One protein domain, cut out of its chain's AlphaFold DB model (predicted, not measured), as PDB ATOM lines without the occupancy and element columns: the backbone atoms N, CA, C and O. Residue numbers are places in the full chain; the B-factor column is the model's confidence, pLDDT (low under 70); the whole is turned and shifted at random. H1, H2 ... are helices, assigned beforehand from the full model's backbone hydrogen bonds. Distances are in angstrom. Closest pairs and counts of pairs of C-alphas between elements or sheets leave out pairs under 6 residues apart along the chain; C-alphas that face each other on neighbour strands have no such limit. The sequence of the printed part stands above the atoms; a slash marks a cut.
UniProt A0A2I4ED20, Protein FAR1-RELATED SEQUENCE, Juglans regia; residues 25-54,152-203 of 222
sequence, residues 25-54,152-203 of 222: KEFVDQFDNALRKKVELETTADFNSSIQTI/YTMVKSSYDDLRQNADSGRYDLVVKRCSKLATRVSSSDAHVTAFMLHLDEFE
ATOM      1  N   LYS A  25       6.932  58.486 -13.835       89.62
ATOM      2  CA  LYS A  25       8.288  59.036 -13.739       89.62
ATOM      3  C   LYS A  25       9.337  57.942 -13.940       89.62
ATOM      4  O   LYS A  25      10.208  58.085 -14.786       89.62
ATOM      5  N   GLU A  26       9.208  56.839 -13.206       88.50
ATOM      6  CA  GLU A  26      10.113  55.691 -13.333       88.50
ATOM      7  C   GLU A  26      10.044  55.069 -14.731       88.50
ATOM      8  O   GLU A  26      11.053  54.602 -15.245       88.50
ATOM      9  N   PHE A  27       8.877  55.101 -15.377       90.19
ATOM     10  CA  PHE A  27       8.717  54.613 -16.740       90.19
ATOM     11  C   PHE A  27       9.619  55.358 -17.726       90.19
ATOM     12  O   PHE A  27      10.209  54.712 -18.586       90.19
ATOM     13  N   VAL A  28       9.762  56.683 -17.605       88.19
ATOM     14  CA  VAL A  28      10.643  57.460 -18.495       88.19
ATOM     15  C   VAL A  28      12.096  57.008 -18.337       88.19
ATOM     16  O   VAL A  28      12.749  56.689 -19.330       88.19
ATOM     17  N   ASP A  29      12.571  56.876 -17.097       86.44
ATOM     18  CA  ASP A  29      13.938  56.422 -16.818       86.44
ATOM     19  C   ASP A  29      14.178  54.988 -17.326       86.44
ATOM     20  O   ASP A  29      15.210  54.680 -17.931       86.44
ATOM     21  N   GLN A  30      13.206  54.094 -17.113       87.81
ATOM     22  CA  GLN A  30      13.296  52.699 -17.545       87.81
ATOM     23  C   GLN A  30      13.172  52.534 -19.060       87.81
ATOM     24  O   GLN A  30      13.813  51.654 -19.636       87.81
ATOM     25  N   PHE A  31      12.410  53.400 -19.723       86.31
ATOM     26  CA  PHE A  31      12.331  53.451 -21.177       86.31
ATOM     27  C   PHE A  31      13.696  53.794 -21.782       86.31
ATOM     28  O   PHE A  31      14.175  53.080 -22.665       86.31
ATOM     29  N   ASP A  32      14.373  54.812 -21.251       83.19
ATOM     30  CA  ASP A  32      15.716  55.191 -21.697       83.19
ATOM     31  C   ASP A  32      16.756  54.094 -21.412       83.19
ATOM     32  O   ASP A  32      17.621  53.822 -22.252       83.19
ATOM     33  N   ASN A  33      16.663  53.414 -20.263       84.75
ATOM     34  CA  ASN A  33      17.498  52.247 -19.954       84.75
ATOM     35  C   ASN A  33      17.283  51.102 -20.957       84.75
ATOM     36  O   ASN A  33      18.256  50.515 -21.440       84.75
ATOM     37  N   ALA A  34      16.028  50.797 -21.300       86.44
ATOM     38  CA  ALA A  34      15.687  49.759 -22.270       86.44
ATOM     39  C   ALA A  34      16.238  50.089 -23.665       86.44
ATOM     40  O   ALA A  34      16.811  49.227 -24.339       86.44
ATOM     41  N   LEU A  35      16.135  51.356 -24.080       83.38
ATOM     42  CA  LEU A  35      16.722  51.836 -25.328       83.38
ATOM     43  C   LEU A  35      18.253  51.716 -25.333       83.38
ATOM     44  O   LEU A  35      18.801  51.198 -26.306       83.38
ATOM     45  N   ARG A  36      18.944  52.119 -24.257       79.94
ATOM     46  CA  ARG A  36      20.407  51.959 -24.141       79.94
ATOM     47  C   ARG A  36      20.838  50.501 -24.258       79.94
ATOM     48  O   ARG A  36      21.648  50.180 -25.125       79.94
ATOM     49  N   LYS A  37      20.220  49.604 -23.480       84.56
ATOM     50  CA  LYS A  37      20.512  48.161 -23.534       84.56
ATOM     51  C   LYS A  37      20.316  47.600 -24.943       84.56
ATOM     52  O   LYS A  37      21.100  46.776 -25.406       84.56
ATOM     53  N   LYS A  38      19.288  48.063 -25.660       83.38
ATOM     54  CA  LYS A  38      19.059  47.667 -27.052       83.38
ATOM     55  C   LYS A  38      20.201  48.102 -27.971       83.38
ATOM     56  O   LYS A  38      20.652  47.289 -28.771       83.38
ATOM     57  N   VAL A  39      20.662  49.354 -27.880       81.12
ATOM     58  CA  VAL A  39      21.797  49.849 -28.689       81.12
ATOM     59  C   VAL A  39      23.057  49.031 -28.419       81.12
ATOM     60  O   VAL A  39      23.751  48.651 -29.360       81.12
ATOM     61  N   GLU A  40      23.345  48.721 -27.157       79.44
ATOM     62  CA  GLU A  40      24.510  47.919 -26.767       79.44
ATOM     63  C   GLU A  40      24.453  46.501 -27.352       79.44
ATOM     64  O   GLU A  40      25.435  46.020 -27.925       79.44
ATOM     65  N   LEU A  41      23.288  45.849 -27.273       83.44
ATOM     66  CA  LEU A  41      23.068  44.525 -27.859       83.44
ATOM     67  C   LEU A  41      23.190  44.547 -29.389       83.44
ATOM     68  O   LEU A  41      23.841  43.667 -29.952       83.44
ATOM     69  N   GLU A  42      22.616  45.549 -30.064       80.56
ATOM     70  CA  GLU A  42      22.754  45.720 -31.518       80.56
ATOM     71  C   GLU A  42      24.215  45.948 -31.921       80.56
ATOM     72  O   GLU A  42      24.705  45.296 -32.840       80.56
ATOM     73  N   THR A  43      24.932  46.815 -31.202       77.88
ATOM     74  CA  THR A  43      26.347  47.125 -31.465       77.88
ATOM     75  C   THR A  43      27.222  45.888 -31.282       77.88
ATOM     76  O   THR A  43      28.059  45.584 -32.131       77.88
ATOM     77  N   THR A  44      26.983  45.122 -30.216       79.12
ATOM     78  CA  THR A  44      27.681  43.857 -29.956       79.12
ATOM     79  C   THR A  44      27.391  42.828 -31.050       79.12
ATOM     80  O   THR A  44      28.306  42.173 -31.550       79.12
ATOM     81  N   ALA A  45      26.130  42.695 -31.469       80.50
ATOM     82  CA  ALA A  45      25.738  41.774 -32.531       80.50
ATOM     83  C   ALA A  45      26.320  42.169 -33.899       80.50
ATOM     84  O   ALA A  45      26.770  41.301 -34.650       80.50
ATOM     85  N   ASP A  46      26.347  43.462 -34.229       81.31
ATOM     86  CA  ASP A  46      26.957  43.979 -35.457       81.31
ATOM     87  C   ASP A  46      28.469  43.773 -35.463       81.31
ATOM     88  O   ASP A  46      29.023  43.314 -36.466       81.31
ATOM     89  N   PHE A  47      29.122  44.028 -34.331       77.00
ATOM     90  CA  PHE A  47      30.535  43.750 -34.157       77.00
ATOM     91  C   PHE A  47      30.830  42.262 -34.380       77.00
ATOM     92  O   PHE A  47      31.588  41.942 -35.298       77.00
ATOM     93  N   ASN A  48      30.160  41.364 -33.648       77.94
ATOM     94  CA  ASN A  48      30.321  39.910 -33.776       77.94
ATOM     95  C   ASN A  48      30.082  39.431 -35.215       77.94
ATOM     96  O   ASN A  48      30.876  38.668 -35.759       77.94
ATOM     97  N   SER A  49      29.040  39.947 -35.870       77.12
ATOM     98  CA  SER A  49      28.725  39.649 -37.270       77.12
ATOM     99  C   SER A  49      29.798  40.122 -38.255       77.12
ATOM    100  O   SER A  49      29.875  39.570 -39.349       77.12
ATOM    101  N   SER A  50      30.571  41.158 -37.923       73.38
ATOM    102  CA  SER A  50      31.622  41.699 -38.795       73.38
ATOM    103  C   SER A  50      32.965  40.985 -38.636       73.38
ATOM    104  O   SER A  50      33.746  40.933 -39.585       73.38
ATOM    105  N   ILE A  51      33.239  40.445 -37.445       70.12
ATOM    106  CA  ILE A  51      34.520  39.801 -37.127       70.12
ATOM    107  C   ILE A  51      34.483  38.282 -37.287       70.12
ATOM    108  O   ILE A  51      35.537  37.663 -37.430       70.12
ATOM    109  N   GLN A  52      33.294  37.676 -37.257       67.81
ATOM    110  CA  GLN A  52      33.125  36.233 -37.282       67.81
ATOM    111  C   GLN A  52      32.431  35.792 -38.569       67.81
ATOM    112  O   GLN A  52      31.284  36.145 -38.839       67.81
ATOM    113  N   THR A  53      33.097  34.927 -39.331       64.44
ATOM    114  CA  THR A  53      32.405  34.092 -40.312       64.44
ATOM    115  C   THR A  53      31.669  33.014 -39.536       64.44
ATOM    116  O   THR A  53      32.306  32.134 -38.959       64.44
ATOM    117  N   ILE A  54      30.338  33.087 -39.485       64.88
ATOM    118  CA  ILE A  54      29.527  32.024 -38.889       64.88
ATOM    119  C   ILE A  54      29.679  30.800 -39.798       64.88
ATOM    120  O   ILE A  54      29.259  30.861 -40.958       64.88
ATOM    121  N   TYR A 152      12.004  53.769 -41.991       67.88
ATOM    122  CA  TYR A 152      11.765  54.047 -40.575       67.88
ATOM    123  C   TYR A 152      13.039  54.429 -39.805       67.88
ATOM    124  O   TYR A 152      12.930  55.109 -38.798       67.88
ATOM    125  N   THR A 153      14.235  54.059 -40.284       65.12
ATOM    126  CA  THR A 153      15.513  54.503 -39.694       65.12
ATOM    127  C   THR A 153      15.926  55.894 -40.181       65.12
ATOM    128  O   THR A 153      17.013  56.353 -39.856       65.12
ATOM    129  N   MET A 154      15.120  56.551 -41.027       64.25
ATOM    130  CA  MET A 154      15.353  57.943 -41.440       64.25
ATOM    131  C   MET A 154      14.623  58.948 -40.546       64.25
ATOM    132  O   MET A 154      14.914  60.140 -40.604       64.25
ATOM    133  N   VAL A 155      13.671  58.482 -39.734       69.81
ATOM    134  CA  VAL A 155      13.015  59.315 -38.727       69.81
ATOM    135  C   VAL A 155      13.944  59.377 -37.529       69.81
ATOM    136  O   VAL A 155      14.114  58.375 -36.842       69.81
ATOM    137  N   LYS A 156      14.547  60.548 -37.300       64.06
ATOM    138  CA  LYS A 156      15.386  60.769 -36.125       64.06
ATOM    139  C   LYS A 156      14.570  60.555 -34.854       64.06
ATOM    140  O   LYS A 156      13.503  61.141 -34.684       64.06
ATOM    141  N   SER A 157      15.116  59.748 -33.964       68.31
ATOM    142  CA  SER A 157      14.600  59.478 -32.629       68.31
ATOM    143  C   SER A 157      15.716  59.673 -31.603       68.31
ATOM    144  O   SER A 157      16.892  59.617 -31.956       68.31
ATOM    145  N   SER A 158      15.373  59.854 -30.324       66.75
ATOM    146  CA  SER A 158      16.369  59.910 -29.236       66.75
ATOM    147  C   SER A 158      17.262  58.658 -29.188       66.75
ATOM    148  O   SER A 158      18.406  58.711 -28.745       66.75
ATOM    149  N   TYR A 159      16.763  57.537 -29.715       66.56
ATOM    150  CA  TYR A 159      17.507  56.297 -29.924       66.56
ATOM    151  C   TYR A 159      18.685  56.444 -30.904       66.56
ATOM    152  O   TYR A 159      19.732  55.825 -30.708       66.56
ATOM    153  N   ASP A 160      18.549  57.273 -31.945       66.62
ATOM    154  CA  ASP A 160      19.606  57.484 -32.939       66.62
ATOM    155  C   ASP A 160      20.780  58.283 -32.363       66.62
ATOM    156  O   ASP A 160      21.931  57.992 -32.691       66.62
ATOM    157  N   ASP A 161      20.508  59.225 -31.456       69.06
ATOM    158  CA  ASP A 161      21.541  60.004 -30.765       69.06
ATOM    159  C   ASP A 161      22.376  59.118 -29.824       69.06
ATOM    160  O   ASP A 161      23.596  59.270 -29.748       69.06
ATOM    161  N   LEU A 162      21.755  58.125 -29.171       66.06
ATOM    162  CA  LEU A 162      22.471  57.116 -28.374       66.06
ATOM    163  C   LEU A 162      23.402  56.258 -29.240       66.06
ATOM    164  O   LEU A 162      24.515  55.940 -28.826       66.06
ATOM    165  N   ARG A 163      22.969  55.901 -30.454       63.81
ATOM    166  CA  ARG A 163      23.766  55.107 -31.400       63.81
ATOM    167  C   ARG A 163      24.903  55.915 -32.035       63.81
ATOM    168  O   ARG A 163      25.958  55.352 -32.325       63.81
ATOM    169  N   GLN A 164      24.689  57.211 -32.263       65.62
ATOM    170  CA  GLN A 164      25.606  58.114 -32.971       65.62
ATOM    171  C   GLN A 164      26.410  59.039 -32.047       65.62
ATOM    172  O   GLN A 164      27.039  59.981 -32.537       65.62
ATOM    173  N   ASN A 165      26.428  58.802 -30.732       65.94
ATOM    174  CA  ASN A 165      27.245  59.620 -29.843       65.94
ATOM    175  C   ASN A 165      28.737  59.534 -30.258       65.94
ATOM    176  O   ASN A 165      29.229  58.506 -30.737       65.94
ATOM    177  N   ALA A 166      29.468  60.647 -30.134       68.38
ATOM    178  CA  ALA A 166      30.872  60.722 -30.560       68.38
ATOM    179  C   ALA A 166      31.759  59.684 -29.839       68.38
ATOM    180  O   ALA A 166      32.810  59.286 -30.341       68.38
ATOM    181  N   ASP A 167      31.315  59.225 -28.673       65.38
ATOM    182  CA  ASP A 167      31.976  58.232 -27.834       65.38
ATOM    183  C   ASP A 167      31.852  56.823 -28.427       65.38
ATOM    184  O   ASP A 167      32.843  56.105 -28.476       65.38
ATOM    185  N   SER A 168      30.689  56.469 -28.976       65.56
ATOM    186  CA  SER A 168      30.396  55.214 -29.682       65.56
ATOM    187  C   SER A 168      31.251  55.100 -30.937       65.56
ATOM    188  O   SER A 168      31.881  54.071 -31.165       65.56
ATOM    189  N   GLY A 169      31.390  56.190 -31.701       71.62
ATOM    190  CA  GLY A 169      32.292  56.227 -32.857       71.62
ATOM    191  C   GLY A 169      33.766  56.032 -32.477       71.62
ATOM    192  O   GLY A 169      34.492  55.297 -33.150       71.62
ATOM    193  N   ARG A 170      34.219  56.656 -31.379       79.69
ATOM    194  CA  ARG A 170      35.584  56.473 -30.850       79.69
ATOM    195  C   ARG A 170      35.805  55.053 -30.326       79.69
ATOM    196  O   ARG A 170      36.838  54.458 -30.623       79.69
ATOM    197  N   TYR A 171      34.837  54.503 -29.598       73.00
ATOM    198  CA  TYR A 171      34.861  53.137 -29.083       73.00
ATOM    199  C   TYR A 171      34.913  52.108 -30.221       73.00
ATOM    200  O   TYR A 171      35.819  51.276 -30.249       73.00
ATOM    201  N   ASP A 172      34.022  52.216 -31.210       73.31
ATOM    202  CA  ASP A 172      33.974  51.336 -32.382       73.31
ATOM    203  C   ASP A 172      35.291  51.361 -33.175       73.31
ATOM    204  O   ASP A 172      35.807  50.312 -33.568       73.31
ATOM    205  N   LEU A 173      35.902  52.541 -33.347       81.62
ATOM    206  CA  LEU A 173      37.217  52.676 -33.980       81.62
ATOM    207  C   LEU A 173      38.308  51.904 -33.221       81.62
ATOM    208  O   LEU A 173      39.080  51.167 -33.844       81.62
ATOM    209  N   VAL A 174      38.381  52.077 -31.895       84.25
ATOM    210  CA  VAL A 174      39.366  51.394 -31.040       84.25
ATOM    211  C   VAL A 174      39.156  49.886 -31.106       84.25
ATOM    212  O   VAL A 174      40.097  49.151 -31.408       84.25
ATOM    213  N   VAL A 175      37.919  49.428 -30.916       79.44
ATOM    214  CA  VAL A 175      37.558  48.007 -30.939       79.44
ATOM    215  C   VAL A 175      37.919  47.377 -32.283       79.44
ATOM    216  O   VAL A 175      38.696  46.424 -32.311       79.44
ATOM    217  N   LYS A 176      37.479  47.948 -33.415       79.38
ATOM    218  CA  LYS A 176      37.811  47.436 -34.759       79.38
ATOM    219  C   LYS A 176      39.316  47.334 -34.990       79.38
ATOM    220  O   LYS A 176      39.792  46.369 -35.600       79.38
ATOM    221  N   ARG A 177      40.083  48.325 -34.525       85.00
ATOM    222  CA  ARG A 177      41.540  48.328 -34.684       85.00
ATOM    223  C   ARG A 177      42.199  47.245 -33.832       85.00
ATOM    224  O   ARG A 177      43.044  46.520 -34.358       85.00
ATOM    225  N   CYS A 178      41.779  47.106 -32.577       85.19
ATOM    226  CA  CYS A 178      42.260  46.076 -31.662       85.19
ATOM    227  C   CYS A 178      41.918  44.672 -32.164       85.19
ATOM    228  O   CYS A 178      42.802  43.826 -32.199       85.19
ATOM    229  N   SER A 179      40.703  44.425 -32.659       79.00
ATOM    230  CA  SER A 179      40.313  43.113 -33.197       79.00
ATOM    231  C   SER A 179      41.134  42.710 -34.418       79.00
ATOM    232  O   SER A 179      41.590  41.573 -34.514       79.00
ATOM    233  N   LYS A 180      41.394  43.649 -35.339       81.81
ATOM    234  CA  LYS A 180      42.259  43.396 -36.503       81.81
ATOM    235  C   LYS A 180      43.708  43.110 -36.103       81.81
ATOM    236  O   LYS A 180      44.415  42.398 -36.812       81.81
ATOM    237  N   LEU A 181      44.184  43.715 -35.018       84.75
ATOM    238  CA  LEU A 181      45.518  43.439 -34.499       84.75
ATOM    239  C   LEU A 181      45.551  42.090 -33.772       84.75
ATOM    240  O   LEU A 181      46.459  41.304 -34.030       84.75
ATOM    241  N   ALA A 182      44.530  41.791 -32.964       83.69
ATOM    242  CA  ALA A 182      44.361  40.539 -32.233       83.69
ATOM    243  C   ALA A 182      44.444  39.320 -33.162       83.69
ATOM    244  O   ALA A 182      45.220  38.408 -32.896       83.69
ATOM    245  N   THR A 183      43.748  39.342 -34.306       83.31
ATOM    246  CA  THR A 183      43.802  38.245 -35.294       83.31
ATOM    247  C   THR A 183      45.182  38.044 -35.924       83.31
ATOM    248  O   THR A 183      45.482  36.955 -36.404       83.31
ATOM    249  N   ARG A 184      46.040  39.073 -35.940       83.19
ATOM    250  CA  ARG A 184      47.416  38.967 -36.451       83.19
ATOM    251  C   ARG A 184      48.368  38.419 -35.393       83.19
ATOM    252  O   ARG A 184      49.206  37.579 -35.712       83.19
ATOM    253  N   VAL A 185      48.254  38.906 -34.156       87.88
ATOM    254  CA  VAL A 185      49.175  38.545 -33.065       87.88
ATOM    255  C   VAL A 185      48.854  37.188 -32.441       87.88
ATOM    256  O   VAL A 185      49.769  36.543 -31.943       87.88
ATOM    257  N   SER A 186      47.610  36.698 -32.543       87.75
ATOM    258  CA  SER A 186      47.145  35.443 -31.919       87.75
ATOM    259  C   SER A 186      47.862  34.172 -32.384       87.75
ATOM    260  O   SER A 186      47.666  33.110 -31.806       87.75
ATOM    261  N   SER A 187      48.671  34.254 -33.440       86.56
ATOM    262  CA  SER A 187      49.448  33.132 -33.976       86.56
ATOM    263  C   SER A 187      50.773  32.880 -33.241       86.56
ATOM    264  O   SER A 187      51.416  31.863 -33.493       86.56
ATOM    265  N   SER A 188      51.206  33.781 -32.349       93.44
ATOM    266  CA  SER A 188      52.483  33.680 -31.634       93.44
ATOM    267  C   SER A 188      52.372  34.186 -30.202       93.44
ATOM    268  O   SER A 188      52.033  35.344 -29.963       93.44
ATOM    269  N   ASP A 189      52.759  33.336 -29.256       88.69
ATOM    270  CA  ASP A 189      52.715  33.631 -27.821       88.69
ATOM    271  C   ASP A 189      53.591  34.838 -27.430       88.69
ATOM    272  O   ASP A 189      53.203  35.677 -26.614       88.69
ATOM    273  N   ALA A 190      54.732  35.010 -28.107       91.19
ATOM    274  CA  ALA A 190      55.607  36.166 -27.925       91.19
ATOM    275  C   ALA A 190      54.933  37.480 -28.364       91.19
ATOM    276  O   ALA A 190      55.030  38.489 -27.663       91.19
ATOM    277  N   HIS A 191      54.215  37.476 -29.495       89.50
ATOM    278  CA  HIS A 191      53.476  38.654 -29.962       89.50
ATOM    279  C   HIS A 191      52.277  38.976 -29.066       89.50
ATOM    280  O   HIS A 191      52.007  40.152 -28.829       89.50
ATOM    281  N   VAL A 192      51.582  37.956 -28.553       88.81
ATOM    282  CA  VAL A 192      50.488  38.141 -27.590       88.81
ATOM    283  C   VAL A 192      51.022  38.765 -26.302       88.81
ATOM    284  O   VAL A 192      50.501  39.789 -25.869       88.81
ATOM    285  N   THR A 193      52.105  38.224 -25.742       89.06
ATOM    286  CA  THR A 193      52.712  38.738 -24.504       89.06
ATOM    287  C   THR A 193      53.188  40.184 -24.665       89.06
ATOM    288  O   THR A 193      52.874  41.032 -23.834       89.06
ATOM    289  N   ALA A 194      53.881  40.502 -25.763       90.38
ATOM    290  CA  ALA A 194      54.319  41.869 -26.051       90.38
ATOM    291  C   ALA A 194      53.140  42.842 -26.224       90.38
ATOM    292  O   ALA A 194      53.197  43.981 -25.763       90.38
ATOM    293  N   PHE A 195      52.058  42.397 -26.868       89.44
ATOM    294  CA  PHE A 195      50.851  43.202 -27.027       89.44
ATOM    295  C   PHE A 195      50.165  43.478 -25.683       89.44
ATOM    296  O   PHE A 195      49.832  44.628 -25.410       89.44
ATOM    297  N   MET A 196      50.014  42.459 -24.834       89.06
ATOM    298  CA  MET A 196      49.425  42.618 -23.500       89.06
ATOM    299  C   MET A 196      50.256  43.564 -22.627       89.06
ATOM    300  O   MET A 196      49.696  44.481 -22.040       89.06
ATOM    301  N   LEU A 197      51.590  43.449 -22.641       90.25
ATOM    302  CA  LEU A 197      52.470  44.377 -21.916       90.25
ATOM    303  C   LEU A 197      52.302  45.833 -22.376       90.25
ATOM    304  O   LEU A 197      52.282  46.745 -21.551       90.25
ATOM    305  N   HIS A 198      52.157  46.068 -23.683       88.69
ATOM    306  CA  HIS A 198      51.889  47.410 -24.200       88.69
ATOM    307  C   HIS A 198      50.513  47.942 -23.792       88.69
ATOM    308  O   HIS A 198      50.379  49.146 -23.566       88.69
ATOM    309  N   LEU A 199      49.499  47.077 -23.693       87.62
ATOM    310  CA  LEU A 199      48.188  47.466 -23.177       87.62
ATOM    311  C   LEU A 199      48.256  47.808 -21.690       87.62
ATOM    312  O   LEU A 199      47.736  48.853 -21.314       87.62
ATOM    313  N   ASP A 200      48.955  47.012 -20.883       87.06
ATOM    314  CA  ASP A 200      49.140  47.277 -19.453       87.06
ATOM    315  C   ASP A 200      49.891  48.602 -19.232       87.06
ATOM    316  O   ASP A 200      49.522  49.417 -18.383       87.06
ATOM    317  N   GLU A 201      50.938  48.866 -20.021       90.25
ATOM    318  CA  GLU A 201      51.676  50.133 -19.983       90.25
ATOM    319  C   GLU A 201      50.788  51.319 -20.385       90.25
ATOM    320  O   GLU A 201      50.853  52.389 -19.775       90.25
ATOM    321  N   PHE A 202      49.951  51.136 -21.409       86.19
ATOM    322  CA  PHE A 202      48.991  52.143 -21.834       86.19
ATOM    323  C   PHE A 202      47.947  52.389 -20.741       86.19
ATOM    324  O   PHE A 202      47.762  53.533 -20.345       86.19
ATOM    325  N   GLU A 203      47.335  51.348 -20.180       81.88
ATOM    326  CA  GLU A 203      46.335  51.437 -19.113       81.88
ATOM    327  C   GLU A 203      46.886  52.143 -17.868       81.88
ATOM    328  O   GLU A 203      46.234  53.022 -17.301       81.88
TER     329      GLU A 203
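AT A GLANCE: This is residues 25 to 54 and 152 to 203 of the 222 residues of the protein "Protein FAR1-RELATED SEQUENCE" of Juglans regia (UniProt A0A2I4ED20). A long helix, H1, and a second one, H3, run the same way at a shallow angle in a loose, open arrangement with few contacts; the short helix H2 packs on part of H1 and leads into H3, and after H3 the chain turns a corner and H4 folds back, making a narrow V with H3. The first residues of H1, 25 to 31, and the last of H4, 196 to 203, stick out, as do residues 152 to 157 before H2. The printed part has 82 residues with four named helices, in the order H1, H2, H3, H4, and no named strand; its class is all helix. It is only just loose, close to extended, with a radius of gyration of the C-alphas of 17.3 A, and its elongated outline spans 53 by 30 by 19 A.

IN THESE COORDINATES: H1, residues 25 to 51, is the longest helix, 40.1 A from first to last C-alpha; C-alpha 25 is at (8.288, 59.036, -13.739) and C-alpha 51 at (34.520, 39.801, -37.127). H2 is residues 158 to 163, 9.1 A long. H3 is residues 166 to 185 and measures 28.9 A. H4, residues 189 to 203, measures 20.8 A and ends with C-alpha 203 at (46.335, 51.437, -19.113).

HOW THE PARTS SIT: H1 touches H2 with its residues 35 to 39 alone, and the closest C-alphas, those of Val 39 and Arg 163, are 6.2 A apart. The two run the same way at a shallow tilt of 33 degrees, only just short of steep. H1 and H3 are close but not clearly touching: their closest C-alphas, those of Ile 51 and Ser 179, are 7.7 A apart. They run the same way at a shallow tilt of 30 degrees. H2 and H3 meet only through their link. H3 and H4 only just touch, and only at the corner by their link, with 3 pairs of C-alphas within 8 A; the closest are those of Val 185 and His 191, 5.3 A apart. H3 and H4 run opposite ways at a shallow tilt of 25 degrees. H4 is apart from H1 and from H2. In H2 and H4 every O i to N i+4 pair is within hydrogen-bond range, while in H1 it is 22 of 23 and in H3 15 of 16.

THE WHOLE: The two C-alphas farthest apart, those of Lys 25 and Ala 190, are 54.4 A apart. Residues 55 to 151 are not printed, and C-alphas 54 and 152 are 28.3 A apart across this cut, which lies in the link from H1 to H2. The links from H2 to H3 and from H3 to H4 are tight. The mean pLDDT of the printed part is 79.5, and residues 52 to 54 and 152 to 168 are under 70.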